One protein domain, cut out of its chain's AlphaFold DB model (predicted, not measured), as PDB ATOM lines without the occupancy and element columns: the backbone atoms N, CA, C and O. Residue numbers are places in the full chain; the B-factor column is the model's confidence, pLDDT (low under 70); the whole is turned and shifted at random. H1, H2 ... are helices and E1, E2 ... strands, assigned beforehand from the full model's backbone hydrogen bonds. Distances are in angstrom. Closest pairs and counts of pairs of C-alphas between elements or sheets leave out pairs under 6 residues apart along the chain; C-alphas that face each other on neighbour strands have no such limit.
ATOM      1  N   VAL A 649       0.788  18.402 -51.200       91.31
ATOM      2  CA  VAL A 649       1.386  17.501 -52.194       91.31
ATOM      3  C   VAL A 649       1.046  18.014 -53.591       91.31
ATOM      4  O   VAL A 649      -0.086  18.424 -53.846       91.31
ATOM      5  N   THR A 650       2.018  17.999 -54.502       91.69
ATOM      6  CA  THR A 650       1.833  18.427 -55.896       91.69
ATOM      7  C   THR A 650       1.306  17.267 -56.737       91.69
ATOM      8  O   THR A 650       1.971  16.240 -56.867       91.69
ATOM      9  N   MET A 651       0.126  17.430 -57.328       92.94
ATOM     10  CA  MET A 651      -0.534  16.415 -58.153       92.94
ATOM     11  C   MET A 651       0.063  16.375 -59.570       92.94
ATOM     12  O   MET A 651       0.674  17.347 -60.023       92.94
ATOM     13  N   ALA A 652      -0.131  15.277 -60.305       88.81
ATOM     14  CA  ALA A 652       0.419  15.117 -61.658       88.81
ATOM     15  C   ALA A 652      -0.144  16.117 -62.697       88.81
ATOM     16  O   ALA A 652       0.486  16.351 -63.729       88.81
ATOM     17  N   ASP A 653      -1.293  16.748 -62.426       85.81
ATOM     18  CA  ASP A 653      -1.870  17.821 -63.251       85.81
ATOM     19  C   ASP A 653      -1.345  19.233 -62.904       85.81
ATOM     20  O   ASP A 653      -1.711  20.212 -63.561       85.81
ATOM     21  N   GLY A 654      -0.476  19.349 -61.893       82.50
ATOM     22  CA  GLY A 654       0.067  20.612 -61.391       82.50
ATOM     23  C   GLY A 654      -0.812  21.328 -60.356       82.50
ATOM     24  O   GLY A 654      -0.482  22.449 -59.968       82.50
ATOM     25  N   THR A 655      -1.913  20.722 -59.900       91.00
ATOM     26  CA  THR A 655      -2.661  21.190 -58.719       91.00
ATOM     27  C   THR A 655      -1.988  20.744 -57.409       91.00
ATOM     28  O   THR A 655      -0.956  20.071 -57.419       91.00
ATOM     29  N   THR A 656      -2.548  21.130 -56.257       89.12
ATOM     30  CA  THR A 656      -2.056  20.720 -54.930       89.12
ATOM     31  C   THR A 656      -3.178  20.175 -54.058       89.12
ATOM     32  O   THR A 656      -4.224  20.819 -53.954       89.12
ATOM     33  N   LYS A 657      -2.935  19.051 -53.376       87.81
ATOM     34  CA  LYS A 657      -3.873  18.381 -52.457       87.81
ATOM     35  C   LYS A 657      -3.215  18.242 -51.069       87.81
ATOM     36  O   LYS A 657      -2.015  17.964 -51.023       87.81
ATOM     37  N   PRO A 658      -3.922  18.444 -49.942       89.69
ATOM     38  CA  PRO A 658      -3.366  18.165 -48.615       89.69
ATOM     39  C   PRO A 658      -2.987  16.686 -48.481       89.69
ATOM     40  O   PRO A 658      -3.741  15.825 -48.930       89.69
ATOM     41  N   ILE A 659      -1.849  16.365 -47.858       89.31
ATOM     42  CA  ILE A 659      -1.336  14.985 -47.820       89.31
ATOM     43  C   ILE A 659      -2.321  13.983 -47.197       89.31
ATOM     44  O   ILE A 659      -2.497  12.895 -47.738       89.31
ATOM     45  N   CYS A 660      -3.028  14.353 -46.124       87.75
ATOM     46  CA  CYS A 660      -4.037  13.481 -45.508       87.75
ATOM     47  C   CYS A 660      -5.378  13.428 -46.280       87.75
ATOM     48  O   CYS A 660      -6.321  12.800 -45.802       87.75
ATOM     49  N   GLU A 661      -5.487  14.100 -47.432       88.12
ATOM     50  CA  GLU A 661      -6.613  14.004 -48.375       88.12
ATOM     51  C   GLU A 661      -6.230  13.247 -49.665       88.12
ATOM     52  O   GLU A 661      -7.083  13.040 -50.529       88.12
ATOM     53  N   VAL A 662      -4.969  12.829 -49.829       86.94
ATOM     54  CA  VAL A 662      -4.510  11.983 -50.948       86.94
ATOM     55  C   VAL A 662      -5.090  10.572 -50.812       86.94
ATOM     56  O   VAL A 662      -5.124  10.016 -49.719       86.94
ATOM     57  N   GLU A 663      -5.562   9.994 -51.919       88.38
ATOM     58  CA  GLU A 663      -6.178   8.661 -51.958       88.38
ATOM     59  C   GLU A 663      -5.262   7.640 -52.660       88.38
ATOM     60  O   GLU A 663      -4.452   7.986 -53.521       88.38
ATOM     61  N   ILE A 664      -5.387   6.351 -52.314       84.94
ATOM     62  CA  ILE A 664      -4.649   5.280 -53.007       84.94
ATOM     63  C   ILE A 664      -5.139   5.209 -54.459       84.94
ATOM     64  O   ILE A 664      -6.327   5.005 -54.710       84.94
ATOM     65  N   GLY A 665      -4.213   5.346 -55.408       80.44
ATOM     66  CA  GLY A 665      -4.502   5.470 -56.836       80.44
ATOM     67  C   GLY A 665      -4.433   6.898 -57.395       80.44
ATOM     68  O   GLY A 665      -4.484   7.035 -58.616       80.44
ATOM     69  N   ASP A 666      -4.276   7.937 -56.563       86.25
ATOM     70  CA  ASP A 666      -3.954   9.290 -57.045       86.25
ATOM     71  C   ASP A 666      -2.590   9.306 -57.772       86.25
ATOM     72  O   ASP A 666      -1.649   8.624 -57.359       86.25
ATOM     73  N   GLU A 667      -2.460  10.120 -58.826       87.44
ATOM     74  CA  GLU A 667      -1.179  10.393 -59.500       87.44
ATOM     75  C   GLU A 667      -0.577  11.727 -59.020       87.44
ATOM     76  O   GLU A 667      -1.188  12.791 -59.164       87.44
ATOM     77  N   ILE A 668       0.649  11.684 -58.487       91.00
ATOM     78  CA  ILE A 668       1.382  12.852 -57.972       91.00
ATOM     79  C   ILE A 668       2.669  13.139 -58.760       91.00
ATOM     80  O   ILE A 668       3.268  12.250 -59.373       91.00
ATOM     81  N   ALA A 669       3.107  14.399 -58.744       84.44
ATOM     82  CA  ALA A 669       4.305  14.850 -59.445       84.44
ATOM     83  C   ALA A 669       5.576  14.187 -58.881       84.44
ATOM     84  O   ALA A 669       5.733  14.053 -57.666       84.44
ATOM     85  N   GLU A 670       6.474  13.769 -59.780       84.06
ATOM     86  CA  GLU A 670       7.652  12.907 -59.553       84.06
ATOM     87  C   GLU A 670       7.366  11.506 -58.965       84.06
ATOM     88  O   GLU A 670       8.035  10.555 -59.365       84.06
ATOM     89  N   GLY A 671       6.366  11.329 -58.096       82.81
ATOM     90  CA  GLY A 671       6.021  10.046 -57.460       82.81
ATOM     91  C   GLY A 671       5.272   9.040 -58.341       82.81
ATOM     92  O   GLY A 671       5.450   7.826 -58.204       82.81
ATOM     93  N   GLY A 672       4.448   9.523 -59.275       87.38
ATOM     94  CA  GLY A 672       3.519   8.670 -60.017       87.38
ATOM     95  C   GLY A 672       2.340   8.240 -59.139       87.38
ATOM     96  O   GLY A 672       1.769   9.069 -58.438       87.38
ATOM     97  N   ILE A 673       1.957   6.963 -59.189       82.31
ATOM     98  CA  ILE A 673       0.760   6.445 -58.510       82.31
ATOM     99  C   ILE A 673       1.033   6.230 -57.016       82.31
ATOM    100  O   ILE A 673       2.031   5.606 -56.650       82.31
ATOM    101  N   VAL A 674       0.115   6.686 -56.161       85.81
ATOM    102  CA  VAL A 674       0.107   6.421 -54.714       85.81
ATOM    103  C   VAL A 674      -0.380   4.997 -54.433       85.81
ATOM    104  O   VAL A 674      -1.470   4.603 -54.849       85.81
ATOM    105  N   LEU A 675       0.433   4.223 -53.714       74.81
ATOM    106  CA  LEU A 675       0.250   2.793 -53.447       74.81
ATOM    107  C   LEU A 675      -0.242   2.504 -52.021       74.81
ATOM    108  O   LEU A 675      -1.001   1.560 -51.813       74.81
ATOM    109  N   VAL A 676       0.201   3.300 -51.043       78.94
ATOM    110  CA  VAL A 676      -0.096   3.135 -49.609       78.94
ATOM    111  C   VAL A 676      -0.245   4.514 -48.965       78.94
ATOM    112  O   VAL A 676       0.403   5.466 -49.395       78.94
ATOM    113  N   LEU A 677      -1.069   4.599 -47.921       78.69
ATOM    114  CA  LEU A 677      -1.206   5.747 -47.023       78.69
ATOM    115  C   LEU A 677      -0.935   5.282 -45.585       78.69
ATOM    116  O   LEU A 677      -1.297   4.158 -45.231       78.69
ATOM    117  N   GLY A 678      -0.335   6.139 -44.765       75.94
ATOM    118  CA  GLY A 678      -0.077   5.893 -43.348       75.94
ATOM    119  C   GLY A 678      -0.423   7.110 -42.494       75.94
ATOM    120  O   GLY A 678      -0.190   8.248 -42.899       75.94
ATOM    121  N   ASP A 679      -0.981   6.849 -41.316       76.81
ATOM    122  CA  ASP A 679      -1.447   7.834 -40.339       76.81
ATOM    123  C   ASP A 679      -0.676   7.617 -39.028       76.81
ATOM    124  O   ASP A 679      -0.735   6.529 -38.452       76.81
ATOM    125  N   PHE A 680       0.064   8.627 -38.568       78.12
ATOM    126  CA  PHE A 680       1.058   8.488 -37.499       78.12
ATOM    127  C   PHE A 680       0.974   9.627 -36.478       78.12
ATOM    128  O   PHE A 680       0.671  10.769 -36.826       78.12
ATOM    129  N   TYR A 681       1.297   9.333 -35.216       77.44
ATOM    130  CA  TYR A 681       1.544  10.348 -34.191       77.44
ATOM    131  C   TYR A 681       3.041  10.423 -33.890       77.44
ATOM    132  O   TYR A 681       3.662   9.412 -33.579       77.44
ATOM    133  N   VAL A 682       3.605  11.625 -34.000       74.81
ATOM    134  CA  VAL A 682       5.051  11.898 -33.900       74.81
ATOM    135  C   VAL A 682       5.300  13.161 -33.075       74.81
ATOM    136  O   VAL A 682       4.400  13.995 -32.947       74.81
ATOM    137  N   ASN A 683       6.498  13.313 -32.507       77.75
ATOM    138  CA  ASN A 683       6.855  14.435 -31.626       77.75
ATOM    139  C   ASN A 683       8.042  15.288 -32.128       77.75
ATOM    140  O   ASN A 683       8.331  16.326 -31.533       77.75
ATOM    141  N   ASP A 684       8.677  14.901 -33.239       81.31
ATOM    142  CA  ASP A 684       9.952  15.406 -33.765       81.31
ATOM    143  C   ASP A 684       9.791  16.271 -35.036       81.31
ATOM    144  O   ASP A 684      10.570  16.177 -35.982       81.31
ATOM    145  N   VAL A 685       8.749  17.104 -35.103       82.31
ATOM    146  CA  VAL A 685       8.419  17.891 -36.308       82.31
ATOM    147  C   VAL A 685       9.338  19.109 -36.479       82.31
ATOM    148  O   VAL A 685       9.623  19.836 -35.531       82.31
ATOM    149  N   TYR A 686       9.766  19.359 -37.715       88.19
ATOM    150  CA  TYR A 686      10.556  20.508 -38.153       88.19
ATOM    151  C   TYR A 686       9.783  21.304 -39.215       88.19
ATOM    152  O   TYR A 686       9.076  20.746 -40.059       88.19
ATOM    153  N   HIS A 687       9.965  22.622 -39.216       86.00
ATOM    154  CA  HIS A 687       9.591  23.507 -40.312       86.00
ATOM    155  C   HIS A 687      10.729  23.590 -41.339       86.00
ATOM    156  O   HIS A 687      11.827  24.029 -41.006       86.00
ATOM    157  N   LEU A 688      10.450  23.249 -42.599       86.19
ATOM    158  CA  LEU A 688      11.382  23.365 -43.723       86.19
ATOM    159  C   LEU A 688      10.734  24.181 -44.850       86.19
ATOM    160  O   LEU A 688       9.823  23.710 -45.524       86.19
ATOM    161  N   GLU A 689      11.154  25.442 -44.992       81.38
ATOM    162  CA  GLU A 689      10.666  26.425 -45.989       81.38
ATOM    163  C   GLU A 689       9.125  26.566 -46.103       81.38
ATOM    164  O   GLU A 689       8.598  27.032 -47.109       81.38
ATOM    165  N   GLY A 690       8.392  26.213 -45.039       75.62
ATOM    166  CA  GLY A 690       6.925  26.270 -44.960       75.62
ATOM    167  C   GLY A 690       6.240  24.901 -44.909       75.62
ATOM    168  O   GLY A 690       5.103  24.818 -44.450       75.62
ATOM    169  N   VAL A 691       6.933  23.824 -45.286       85.38
ATOM    170  CA  VAL A 691       6.506  22.439 -45.028       85.38
ATOM    171  C   VAL A 691       6.732  22.105 -43.549       85.38
ATOM    172  O   VAL A 691       7.672  22.614 -42.937       85.38
ATOM    173  N   ARG A 692       5.880  21.250 -42.970       87.25
ATOM    174  CA  ARG A 692       6.077  20.650 -41.640       87.25
ATOM    175  C   ARG A 692       6.268  19.148 -41.782       87.25
ATOM    176  O   ARG A 692       5.407  18.473 -42.346       87.25
ATOM    177  N   VAL A 693       7.398  18.647 -41.303       88.50
ATOM    178  CA  VAL A 693       7.914  17.313 -41.633       88.50
ATOM    179  C   VAL A 693       8.854  16.822 -40.523       88.50
ATOM    180  O   VAL A 693       9.515  17.639 -39.892       88.50
ATOM    181  N   THR A 694       8.890  15.521 -40.225       85.81
ATOM    182  CA  THR A 694       9.694  14.978 -39.108       85.81
ATOM    183  C   THR A 694      11.202  15.076 -39.341       85.81
ATOM    184  O   THR A 694      11.673  15.082 -40.480       85.81
ATOM    185  N   ALA A 695      11.969  15.091 -38.248       81.56
ATOM    186  CA  ALA A 695      13.432  15.151 -38.219       81.56
ATOM    187  C   ALA A 695      14.090  14.082 -39.112       81.56
ATOM    188  O   ALA A 695      15.107  14.329 -39.768       81.56
ATOM    189  N   SER A 696      13.481  12.894 -39.129       80.94
ATOM    190  CA  SER A 696      13.902  11.697 -39.854       80.94
ATOM    191  C   SER A 696      13.574  11.683 -41.351       80.94
ATOM    192  O   SER A 696      14.070  10.806 -42.053       80.94
ATOM    193  N   HIS A 697      12.763  12.599 -41.886       86.75
ATOM    194  CA  HIS A 697      12.343  12.519 -43.291       86.75
ATOM    195  C   HIS A 697      13.502  12.815 -44.263       86.75
ATOM    196  O   HIS A 697      14.338  13.670 -43.977       86.75
ATOM    197  N   VAL A 698      13.552  12.153 -45.427       85.62
ATOM    198  CA  VAL A 698      14.586  12.406 -46.453       85.62
ATOM    199  C   VAL A 698      14.148  13.500 -47.430       85.62
ATOM    200  O   VAL A 698      13.141  13.367 -48.129       85.62
ATOM    201  N   VAL A 699      14.936  14.570 -47.527       88.69
ATOM    202  CA  VAL A 699      14.703  15.722 -48.409       88.69
ATOM    203  C   VAL A 699      15.877  15.947 -49.358       88.69
ATOM    204  O   VAL A 699      17.024  15.633 -49.032       88.69
ATOM    205  N   LYS A 700      15.609  16.496 -50.548       85.12
ATOM    206  CA  LYS A 700      16.651  16.899 -51.498       85.12
ATOM    207  C   LYS A 700      17.026  18.373 -51.341       85.12
ATOM    208  O   LYS A 700      16.162  19.245 -51.226       85.12
ATOM    209  N   ASN A 701      18.323  18.653 -51.397       81.31
ATOM    210  CA  ASN A 701      18.895  19.996 -51.434       81.31
ATOM    211  C   ASN A 701      20.071  20.075 -52.428       81.31
ATOM    212  O   ASN A 701      20.395  19.099 -53.108       81.31
ATOM    213  N   ASP A 702      20.719  21.239 -52.507       78.69
ATOM    214  CA  ASP A 702      21.812  21.520 -53.452       78.69
ATOM    215  C   ASP A 702      23.042  20.600 -53.308       78.69
ATOM    216  O   ASP A 702      23.865  20.528 -54.221       78.69
ATOM    217  N   LYS A 703      23.192  19.901 -52.173       73.38
ATOM    218  CA  LYS A 703      24.294  18.961 -51.906       73.38
ATOM    219  C   LYS A 703      23.933  17.500 -52.189       73.38
ATOM    220  O   LYS A 703      24.842  16.678 -52.262       73.38
ATOM    221  N   GLY A 704      22.648  17.170 -52.335       78.81
ATOM    222  CA  GLY A 704      22.163  15.795 -52.483       78.81
ATOM    223  C   GLY A 704      20.897  15.527 -51.668       78.81
ATOM    224  O   GLY A 704      20.096  16.427 -51.421       78.81
ATOM    225  N   TRP A 705      20.707  14.273 -51.270       83.12
ATOM    226  CA  TRP A 705      19.692  13.857 -50.306       83.12
ATOM    227  C   TRP A 705      20.250  13.920 -48.881       83.12
ATOM    228  O   TRP A 705      21.403  13.554 -48.649       83.12
ATOM    229  N   THR A 706      19.428  14.372 -47.934       85.44
ATOM    230  CA  THR A 706      19.763  14.488 -46.507       85.44
ATOM    231  C   THR A 706      18.528  14.239 -45.635       85.44
ATOM    232  O   THR A 706      17.403  14.282 -46.136       85.44
ATOM    233  N   ARG A 707      18.712  13.996 -44.333       87.06
ATOM    234  CA  ARG A 707      17.612  13.994 -43.354       87.06
ATOM    235  C   ARG A 707      17.218  15.444 -43.046       87.06
ATOM    236  O   ARG A 707      18.083  16.313 -42.984       87.06
ATOM    237  N   VAL A 708      15.935  15.719 -42.817       86.06
ATOM    238  CA  VAL A 708      15.428  17.078 -42.537       86.06
ATOM    239  C   VAL A 708      16.161  17.748 -41.370       86.06
ATOM    240  O   VAL A 708      16.501  18.921 -41.483       86.06
ATOM    241  N   LYS A 709      16.458  17.011 -40.291       84.88
ATOM    242  CA  LYS A 709      17.204  17.519 -39.121       84.88
ATOM    243  C   LYS A 709      18.594  18.091 -39.455       84.88
ATOM    244  O   LYS A 709      19.091  18.939 -38.721       84.88
ATOM    245  N   ASP A 710      19.198  17.623 -40.549       84.94
ATOM    246  CA  ASP A 710      20.555  17.956 -40.991       84.94
ATOM    247  C   ASP A 710      20.560  18.986 -42.148       84.94
ATOM    248  O   ASP A 710      21.622  19.438 -42.591       84.94
ATOM    249  N   ASP A 711      19.383  19.398 -42.642       83.69
ATOM    250  CA  ASP A 711      19.261  20.453 -43.650       83.69
ATOM    251  C   ASP A 711      19.336  21.849 -42.995       83.69
ATOM    252  O   ASP A 711      18.519  22.171 -42.131       83.69
ATOM    253  N   PRO A 712      20.252  22.742 -43.419       81.75
ATOM    254  CA  PRO A 712      20.448  24.051 -42.784       81.75
ATOM    255  C   PRO A 712      19.282  25.040 -42.976       81.75
ATOM    256  O   PRO A 712      19.345  26.154 -42.457       81.75
ATOM    257  N   ARG A 713      18.244  24.677 -43.742       83.44
ATOM    258  CA  ARG A 713      16.993  25.440 -43.891       83.44
ATOM    259  C   ARG A 713      15.902  24.984 -42.911       83.44
ATOM    260  O   ARG A 713      14.859  25.636 -42.838       83.44
ATOM    261  N   ALA A 714      16.100  23.866 -42.211       86.44
ATOM    262  CA  ALA A 714      15.125  23.302 -41.289       86.44
ATOM    263  C   ALA A 714      15.217  23.948 -39.896       86.44
ATOM    264  O   ALA A 714      16.295  24.280 -39.404       86.44
ATOM    265  N   ILE A 715      14.067  24.118 -39.246       83.12
ATOM    266  CA  ILE A 715      13.938  24.682 -37.898       83.12
ATOM    267  C   ILE A 715      13.071  23.726 -37.080       83.12
ATOM    268  O   ILE A 715      11.917  23.497 -37.438       83.12
ATOM    269  N   ALA A 716      13.601  23.179 -35.987       81.50
ATOM    270  CA  ALA A 716      12.837  22.310 -35.093       81.50
ATOM    271  C   ALA A 716      11.616  23.045 -34.507       81.50
ATOM    272  O   ALA A 716      11.733  24.187 -34.049       81.50
ATOM    273  N   GLU A 717      10.450  22.394 -34.483       75.69
ATOM    274  CA  GLU A 717       9.370  22.818 -33.592       75.69
ATOM    275  C   GLU A 717       9.696  22.442 -32.136       75.69
ATOM    276  O   GLU A 717      10.580  21.633 -31.852       75.69
ATOM    277  N   LEU A 718       8.950  23.014 -31.186       64.56
ATOM    278  CA  LEU A 718       8.950  22.508 -29.812       64.56
ATOM    279  C   LEU A 718       8.341  21.091 -29.791       64.56
ATOM    280  O   LEU A 718       7.270  20.918 -30.385       64.56
ATOM    281  N   PRO A 719       8.955  20.110 -29.097       71.75
ATOM    282  CA  PRO A 719       8.437  18.746 -29.028       71.75
ATOM    283  C   PRO A 719       6.989  18.704 -28.544       71.75
ATOM    284  O   PRO A 719       6.664  19.179 -27.455       71.75
ATOM    285  N   ARG A 720       6.108  18.160 -29.384       68.38
ATOM    286  CA  ARG A 720       4.668  18.031 -29.127       68.38
ATOM    287  C   ARG A 720       4.097  16.937 -30.020       68.38
ATOM    288  O   ARG A 720       4.398  16.924 -31.210       68.38
ATOM    289  N   TRP A 721       3.261  16.055 -29.477       73.12
ATOM    290  CA  TRP A 721       2.600  15.014 -30.266       73.12
ATOM    291  C   TRP A 721       1.675  15.625 -31.332       73.12
ATOM    292  O   TRP A 721       0.818  16.457 -31.023       73.12
ATOM    293  N   GLN A 722       1.842  15.219 -32.592       74.94
ATOM    294  CA  GLN A 722       1.037  15.684 -33.727       74.94
ATOM    295  C   GLN A 722       0.583  14.503 -34.580       74.94
ATOM    296  O   GLN A 722       1.396  13.633 -34.892       74.94
ATOM    297  N   ARG A 723      -0.675  14.522 -35.048       83.44
ATOM    298  CA  ARG A 723      -1.072  13.707 -36.202       83.44
ATOM    299  C   ARG A 723      -0.263  14.164 -37.412       83.44
ATOM    300  O   ARG A 723      -0.228  15.355 -37.719       83.44
ATOM    301  N   THR A 724       0.303  13.206 -38.120       80.81
ATOM    302  CA  THR A 724       0.999  13.364 -39.393       80.81
ATOM    303  C   THR A 724       0.570  12.244 -40.336       80.81
ATOM    304  O   THR A 724       0.151  11.183 -39.879       80.81
ATOM    305  N   CYS A 725       0.656  12.474 -41.643       82.06
ATOM    306  CA  CYS A 725       0.470  11.427 -42.643       82.06
ATOM    307  C   CYS A 725       1.774  11.196 -43.409       82.06
ATOM    308  O   CYS A 725       2.603  12.103 -43.538       82.06
ATOM    309  N   ASN A 726       1.925  10.002 -43.970       85.75
ATOM    310  CA  ASN A 726       2.834   9.767 -45.086       85.75
ATOM    311  C   ASN A 726       2.190   8.822 -46.111       85.75
ATOM    312  O   ASN A 726       1.090   8.306 -45.899       85.75
ATOM    313  N   LEU A 727       2.859   8.611 -47.238       85.69
ATOM    314  CA  LEU A 727       2.410   7.753 -48.324       85.69
ATOM    315  C   LEU A 727       3.582   6.973 -48.942       85.69
ATOM    316  O   LEU A 727       4.743   7.201 -48.603       85.69
ATOM    317  N   ILE A 728       3.267   6.033 -49.834       83.38
ATOM    318  CA  ILE A 728       4.233   5.321 -50.686       83.38
ATOM    319  C   ILE A 728       3.793   5.480 -52.140       83.38
ATOM    320  O   ILE A 728       2.600   5.408 -52.439       83.38
ATOM    321  N   THR A 729       4.748   5.674 -53.044       82.12
ATOM    322  CA  THR A 729       4.547   5.959 -54.468       82.12
ATOM    323  C   THR A 729       5.258   4.948 -55.362       82.12
ATOM    324  O   THR A 729       6.182   4.254 -54.945       82.12
ATOM    325  N   SER A 730       4.882   4.905 -56.640       77.00
ATOM    326  CA  SER A 730       5.567   4.085 -57.648       77.00
ATOM    327  C   SER A 730       7.030   4.471 -57.933       77.00
ATOM    328  O   SER A 730       7.757   3.643 -58.476       77.00
ATOM    329  N   ASN A 731       7.465   5.693 -57.589       77.06
ATOM    330  CA  ASN A 731       8.800   6.227 -57.920       77.06
ATOM    331  C   ASN A 731       9.651   6.615 -56.685       77.06
ATOM    332  O   ASN A 731      10.694   7.265 -56.849       77.06
ATOM    333  N   ASN A 732       9.209   6.240 -55.476       81.94
ATOM    334  CA  ASN A 732       9.847   6.501 -54.174       81.94
ATOM    335  C   ASN A 732      10.014   8.000 -53.806       81.94
ATOM    336  O   ASN A 732      10.951   8.361 -53.091       81.94
ATOM    337  N   ARG A 733       9.179   8.906 -54.348       84.56
ATOM    338  CA  ARG A 733       9.398  10.374 -54.337       84.56
ATOM    339  C   ARG A 733       8.100  11.178 -54.283       84.56
ATOM    340  O   ARG A 733       7.082  10.740 -54.803       84.56
ATOM    341  N   MET A 734       8.152  12.401 -53.748       88.50
ATOM    342  CA  MET A 734       7.009  13.327 -53.737       88.50
ATOM    343  C   MET A 734       7.436  14.799 -53.651       88.50
ATOM    344  O   MET A 734       8.431  15.126 -53.007       88.50
ATOM    345  N   ILE A 735       6.674  15.704 -54.278       86.81
ATOM    346  CA  ILE A 735       6.878  17.157 -54.142       86.81
ATOM    347  C   ILE A 735       5.861  17.735 -53.152       86.81
ATOM    348  O   ILE A 735       4.672  17.835 -53.468       86.81
ATOM    349  N   CYS A 736       6.346  18.191 -51.997       86.62
ATOM    350  CA  CYS A 736       5.558  18.829 -50.941       86.62
ATOM    351  C   CYS A 736       5.971  20.296 -50.794       86.62
ATOM    352  O   CYS A 736       7.152  20.595 -50.632       86.62
ATOM    353  N   GLY A 737       5.022  21.232 -50.883       81.69
ATOM    354  CA  GLY A 737       5.308  22.674 -50.773       81.69
ATOM    355  C   GLY A 737       6.266  23.239 -51.837       81.69
ATOM    356  O   GLY A 737       6.791  24.333 -51.657       81.69
ATOM    357  N   GLY A 738       6.508  22.507 -52.931       81.12
ATOM    358  CA  GLY A 738       7.517  22.833 -53.949       81.12
ATOM    359  C   GLY A 738       8.911  22.238 -53.697       81.12
ATOM    360  O   GLY A 738       9.794  22.408 -54.533       81.12
ATOM    361  N   ILE A 739       9.107  21.512 -52.592       86.12
ATOM    362  CA  ILE A 739      10.360  20.838 -52.220       86.12
ATOM    363  C   ILE A 739      10.244  19.345 -52.556       86.12
ATOM    364  O   ILE A 739       9.193  18.740 -52.340       86.12
ATOM    365  N   LEU A 740      11.315  18.739 -53.078       87.62
ATOM    366  CA  LEU A 740      11.357  17.309 -53.398       87.62
ATOM    367  C   LEU A 740      11.819  16.482 -52.187       87.62
ATOM    368  O   LEU A 740      12.941  16.648 -51.704       87.62
ATOM    369  N   PHE A 741      10.970  15.553 -51.762       89.56
ATOM    370  CA  PHE A 741      11.230  14.556 -50.728       89.56
ATOM    371  C   PHE A 741      11.265  13.146 -51.335       89.56
ATOM    372  O   PHE A 741      10.821  12.922 -52.469       89.56
ATOM    373  N   ALA A 742      11.801  12.193 -50.575       85.62
ATOM    374  CA  ALA A 742      11.478  10.784 -50.784       85.62
ATOM    375  C   ALA A 742      10.064  10.485 -50.244       85.62
ATOM    376  O   ALA A 742       9.419  11.371 -49.687       85.62
ATOM    377  N   ASP A 743       9.576   9.257 -50.408       81.06
ATOM    378  CA  ASP A 743       8.408   8.768 -49.659       81.06
ATOM    379  C   ASP A 743       8.827   7.825 -48.509       81.06
ATOM    380  O   ASP A 743      10.024   7.656 -48.270       81.06
ATOM    381  N   GLN A 744       7.871   7.214 -47.789       75.56
ATOM    382  CA  GLN A 744       8.151   6.350 -46.620       75.56
ATOM    383  C   GLN A 744       9.191   5.247 -46.891       75.56
ATOM    384  O   GLN A 744       9.881   4.825 -45.968       75.56
ATOM    385  N   THR A 745       9.297   4.759 -48.132       68.31
ATOM    386  CA  THR A 745      10.227   3.670 -48.485       68.31
ATOM    387  C   THR A 745      11.651   4.135 -48.769       68.31
ATOM    388  O   THR A 745      12.555   3.303 -48.765       68.31
ATOM    389  N   GLU A 746      11.857   5.438 -48.996       67.50
ATOM    390  CA  GLU A 746      13.120   6.110 -49.344       67.50
ATOM    391  C   GLU A 746      13.754   5.649 -50.671       67.50
ATOM    392  O   GLU A 746      13.974   6.459 -51.575       67.50
ATOM    393  N   PHE A 747      14.020   4.351 -50.820       53.69
ATOM    394  CA  PHE A 747      14.618   3.748 -52.002       53.69
ATOM    395  C   PHE A 747      14.248   2.262 -52.149       53.69
ATOM    396  O   PHE A 747      14.455   1.464 -51.239       53.69
ATOM    397  N   GLY A 748      13.812   1.862 -53.348       48.00
ATOM    398  CA  GLY A 748      14.142   0.531 -53.870       48.00
ATOM    399  C   GLY A 748      13.426  -0.694 -53.285       48.00
ATOM    400  O   GLY A 748      14.014  -1.770 -53.312       48.00
ATOM    401  N   GLY A 749      12.173  -0.591 -52.829       44.00
ATOM    402  CA  GLY A 749      11.384  -1.767 -52.433       44.00
ATOM    403  C   GLY A 749       9.875  -1.519 -52.433       44.00
ATOM    404  O   GLY A 749       9.411  -0.523 -51.890       44.00
ATOM    405  N   VAL A 750       9.095  -2.435 -53.023       42.31
ATOM    406  CA  VAL A 750       7.612  -2.453 -52.920       42.31
ATOM    407  C   VAL A 750       7.137  -3.483 -51.881       42.31
ATOM    408  O   VAL A 750       5.942  -3.747 -51.748       42.31
ATOM    409  N   PHE A 751       8.077  -4.106 -51.164       44.78
ATOM    410  CA  PHE A 751       7.836  -5.208 -50.242       44.78
ATOM    411  C   PHE A 751       8.506  -4.958 -48.891       44.78
ATOM    412  O   PHE A 751       9.591  -4.389 -48.798       44.78
ATOM    413  N   LEU A 752       7.843  -5.432 -47.835       43.81
ATOM    414  CA  LEU A 752       8.255  -5.234 -46.444       43.81
ATOM    415  C   LEU A 752       9.638  -5.843 -46.136       43.81
ATOM    416  O   LEU A 752      10.342  -5.358 -45.259       43.81
ATOM    417  N   GLU A 753      10.032  -6.881 -46.879       40.91
ATOM    418  CA  GLU A 753      11.305  -7.592 -46.711       40.91
ATOM    419  C   GLU A 753      12.514  -6.704 -47.067       40.91
ATOM    420  O   GLU A 753      13.472  -6.656 -46.297       40.91
ATOM    421  N   ASP A 754      12.441  -5.915 -48.147       45.00
ATOM    422  CA  ASP A 754      13.477  -4.928 -48.505       45.00
ATOM    423  C   ASP A 754      13.532  -3.777 -47.478       45.00
ATOM    424  O   ASP A 754      14.598  -3.259 -47.125       45.00
ATOM    425  N   MET A 755      12.364  -3.403 -46.943       43.56
ATOM    426  CA  MET A 755      12.209  -2.319 -45.969       43.56
ATOM    427  C   MET A 755      12.847  -2.642 -44.604       43.56
ATOM    428  O   MET A 755      13.232  -1.722 -43.882       43.56
ATOM    429  N   MET A 756      13.023  -3.926 -44.273       42.94
ATOM    430  CA  MET A 756      13.636  -4.398 -43.021       42.94
ATOM    431  C   MET A 756      15.111  -4.826 -43.159       42.94
ATOM    432  O   MET A 756      15.728  -5.180 -42.158       42.94
ATOM    433  N   ALA A 757      15.683  -4.820 -44.370       44.28
ATOM    434  CA  ALA A 757      16.974  -5.461 -44.666       44.28
ATOM    435  C   ALA A 757      18.129  -4.502 -45.033       44.28
ATOM    436  O   ALA A 757      19.191  -4.964 -45.461       44.28
ATOM    437  N   MET A 758      17.952  -3.183 -44.896       47.72
ATOM    438  CA  MET A 758      18.980  -2.186 -45.228       47.72
ATOM    439  C   MET A 758      19.204  -1.171 -44.106       47.72
ATOM    440  O   MET A 758      18.248  -0.634 -43.552       47.72
ATOM    441  N   ASP A 759      20.481  -0.885 -43.850       56.25
ATOM    442  CA  ASP A 759      20.965   0.193 -42.986       56.25
ATOM    443  C   ASP A 759      20.535   1.597 -43.475       56.25
ATOM    444  O   ASP A 759      20.393   1.841 -44.679       56.25
ATOM    445  N   GLU A 760      20.358   2.525 -42.528       57.50
ATOM    446  CA  GLU A 760      19.915   3.902 -42.770       57.50
ATOM    447  C   GLU A 760      20.941   4.708 -43.585       57.50
ATOM    448  O   GLU A 760      20.567   5.408 -44.532       57.50
ATOM    449  N   GLY A 761      22.233   4.589 -43.257       60.53
ATOM    450  CA  GLY A 761      23.307   5.295 -43.959       60.53
ATOM    451  C   GLY A 761      23.444   4.814 -45.403       60.53
ATOM    452  O   GLY A 761      23.467   5.613 -46.342       60.53
ATOM    453  N   LYS A 762      23.426   3.491 -45.596       61.31
ATOM    454  CA  LYS A 762      23.513   2.848 -46.912       61.31
ATOM    455  C   LYS A 762      22.391   3.273 -47.869       61.31
ATOM    456  O   LYS A 762      22.656   3.459 -49.058       61.31
ATOM    457  N   ARG A 763      21.157   3.469 -47.380       65.75
ATOM    458  CA  ARG A 763      20.046   4.006 -48.197       65.75
ATOM    459  C   ARG A 763      20.359   5.403 -48.732       65.75
ATOM    460  O   ARG A 763      20.187   5.658 -49.925       65.75
ATOM    461  N   LEU A 764      20.859   6.289 -47.871       68.19
ATOM    462  CA  LEU A 764      21.171   7.671 -48.235       68.19
ATOM    463  C   LEU A 764      22.311   7.750 -49.270       68.19
ATOM    464  O   LEU A 764      22.243   8.550 -50.208       68.19
ATOM    465  N   ASP A 765      23.320   6.885 -49.149       71.88
ATOM    466  CA  ASP A 765      24.405   6.763 -50.129       71.88
ATOM    467  C   ASP A 765      23.908   6.269 -51.500       71.88
ATOM    468  O   ASP A 765      24.285   6.835 -52.531       71.88
ATOM    469  N   GLU A 766      23.017   5.272 -51.551       68.75
ATOM    470  CA  GLU A 766      22.458   4.766 -52.817       68.75
ATOM    471  C   GLU A 766      21.575   5.818 -53.527       68.75
ATOM    472  O   GLU A 766      21.704   6.020 -54.741       68.75
ATOM    473  N   MET A 767      20.771   6.590 -52.784       65.81
ATOM    474  CA  MET A 767      19.997   7.724 -53.326       65.81
ATOM    475  C   MET A 767      20.885   8.849 -53.894       65.81
ATOM    476  O   MET A 767      20.548   9.499 -54.900       65.81
ATOM    477  N   ASN A 768      22.030   9.102 -53.255       72.44
ATOM    478  CA  ASN A 768      23.018  10.070 -53.726       72.44
ATOM    479  C   ASN A 768      23.776   9.549 -54.961       72.44
ATOM    480  O   ASN A 768      23.941  10.293 -55.933       72.44
ATOM    481  N   ALA A 769      24.128   8.260 -55.005       61.72
ATOM    482  CA  ALA A 769      24.748   7.625 -56.168       61.72
ATOM    483  C   ALA A 769      23.853   7.661 -57.425       61.72
ATOM    484  O   ALA A 769      24.340   7.961 -58.520       61.72
ATOM    485  N   GLU A 770      22.538   7.437 -57.287       58.66
ATOM    486  CA  GLU A 770      21.590   7.564 -58.408       58.66
ATOM    487  C   GLU A 770      21.540   9.004 -58.953       58.66
ATOM    488  O   GLU A 770      21.483   9.232 -60.167       58.66
ATOM    489  N   THR A 771      21.619   9.995 -58.057       53.62
ATOM    490  CA  THR A 771      21.616  11.420 -58.423       53.62
ATOM    491  C   THR A 771      22.851  11.798 -59.245       53.62
ATOM    492  O   THR A 771      22.718  12.552 -60.209       53.62
ATOM    493  N   VAL A 772      24.026  11.238 -58.933       45.00
ATOM    494  CA  VAL A 772      25.255  11.466 -59.715       45.00
ATOM    495  C   VAL A 772      25.132  10.900 -61.133       45.00
ATOM    496  O   VAL A 772      25.506  11.582 -62.087       45.00
ATOM    497  N   GLN A 773      24.562   9.702 -61.321       41.88
ATOM    498  CA  GLN A 773      24.421   9.138 -62.674       41.88
ATOM    499  C   GLN A 773      23.466   9.950 -63.562       41.88
ATOM    500  O   GLN A 773      23.744  10.121 -64.749       41.88
ATOM    501  N   ARG A 774      22.393  10.528 -62.999       40.75
ATOM    502  CA  ARG A 774      21.465  11.401 -63.746       40.75
ATOM    503  C   ARG A 774      22.000  12.816 -64.032       40.75
ATOM    504  O   ARG A 774      21.340  13.553 -64.753       40.75
ATOM    505  N   GLN A 775      23.166  13.206 -63.507       37.44
ATOM    506  CA  GLN A 775      23.853  14.461 -63.873       37.44
ATOM    507  C   GLN A 775      24.918  14.282 -64.974       37.44
ATOM    508  O   GLN A 775      25.519  15.261 -65.415       37.44
ATOM    509  N   VAL A 776      25.164  13.043 -65.418       34.59
ATOM    510  CA  VAL A 776      26.183  12.686 -66.429       34.59
ATOM    511  C   VAL A 776      25.540  12.212 -67.752       34.59
ATOM    512  O   VAL A 776      26.248  11.846 -68.693       34.59
TER     513      VAL A 776
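What this domain is: This is residues 649 to 776 of the 777 residues of an uncharacterized protein of Sulfitobacter litoralis (UniProt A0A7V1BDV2). A body of short strand hairpins has one long two-stranded ribbon, E2 with E8, running along one side of it. The hairpin of E9 and E10 lies near the middle, with the hairpin of E5 and E6 beside it, E5 next to E10; the small sheet E4, E3, E7 lies on another side, and helix H2 packs on E6, away from the ribbon. The 128 printed residues hold ten named strands and then two named helices, in the order E1 to E10, H1, H2; the class is mixed, helices and strands. There are four antiparallel sheets: E4, E3, E7 in that order, and the pairs E2 and E8, E5 and E6, E9 and E10. The whole is compact, with a radius of gyration of the C-alphas of 14.2 A, and spans 39 by 33 by 30 A.

Where its parts are: The first strand, E1, holds residues 656 to 658, with C-alpha 656 at (-2.056, 20.720, -54.930). E2, the longest strand, holds residues 672 to 682, is 26.4 A long from first to last C-alpha, and bends by 67 degrees at residue 675; its C-alpha 672 is at (3.519, 8.670, -60.017). E3 follows with residues 685 to 688, E4 with 691 to 694, E5 with 698 to 701, E6 with 704 to 707 and E7 with 714 to 716. E8, residues 722 to 729, is 23.2 A long. E9 holds residues 733 to 736 and E10 residues 739 to 742. The short helix H1 holds residues 752 to 755. H2, residues 760 to 773, is 21.1 A long and ends with C-alpha 773 at (24.421, 9.138, -62.674).

How they stand to each other: In the sheet of three strands E3 is the inner strand and E4 and E7 are the edge strands. E3 and E4 form a hairpin, antiparallel at 142 degrees, with N 686 and O 693 at 2.8 A, within hydrogen-bond range. E3 and E7 are antiparallel at 151 degrees, with N 687 and O 715 at 2.8 A. The closest C-alphas of E4 and E9 are those of Val 691 and Cys 736, 7.0 A apart, and E4 and E8 are near each other, with 5 pairs of C-alphas within 10 A. E2 and E8 are antiparallel at 158 degrees; N 678 and O 726 are at 2.8 A, and N 724 and O 680 at 2.8 A. Residues 667 to 668 pair, antiparallel, with residues 672 to 673 of E2. E9 and E10 form a hairpin at 147 degrees, with N 736 and O 739 at 2.9 A. The closest C-alphas of E10 and E5 are those of Phe 741 and Val 699, 4.3 A apart. E5 and E6 form a hairpin at 140 degrees, with N 699 and O 706 at 2.8 A. The closest C-alphas of E6 and H2 are those of Gly 704 and Asn 768, 5.9 A apart. H2 is apart from E5, but only just, at 8.3 A. E1 pairs with no named strand and is apart from E2 and E9, among others. H1 is apart from H2. In H2 every O i to N i+4 pair is within hydrogen-bond range; H1 is too short for such a pair.

The domain as a whole: The two C-alphas farthest apart, those of Arg 720 and Val 776, are 43.4 A apart. The printed part has no cut. The link from E1 to E2, 13 residues, is long; those from E6 to E7 and from E10 to H1 are short, and the others are tight. The mean pLDDT of the printed part is 75.6; it is under 70 at 32 residues, among them 745 to 764 and 769 to 776, and averages 43 in H1 and 61 in H2.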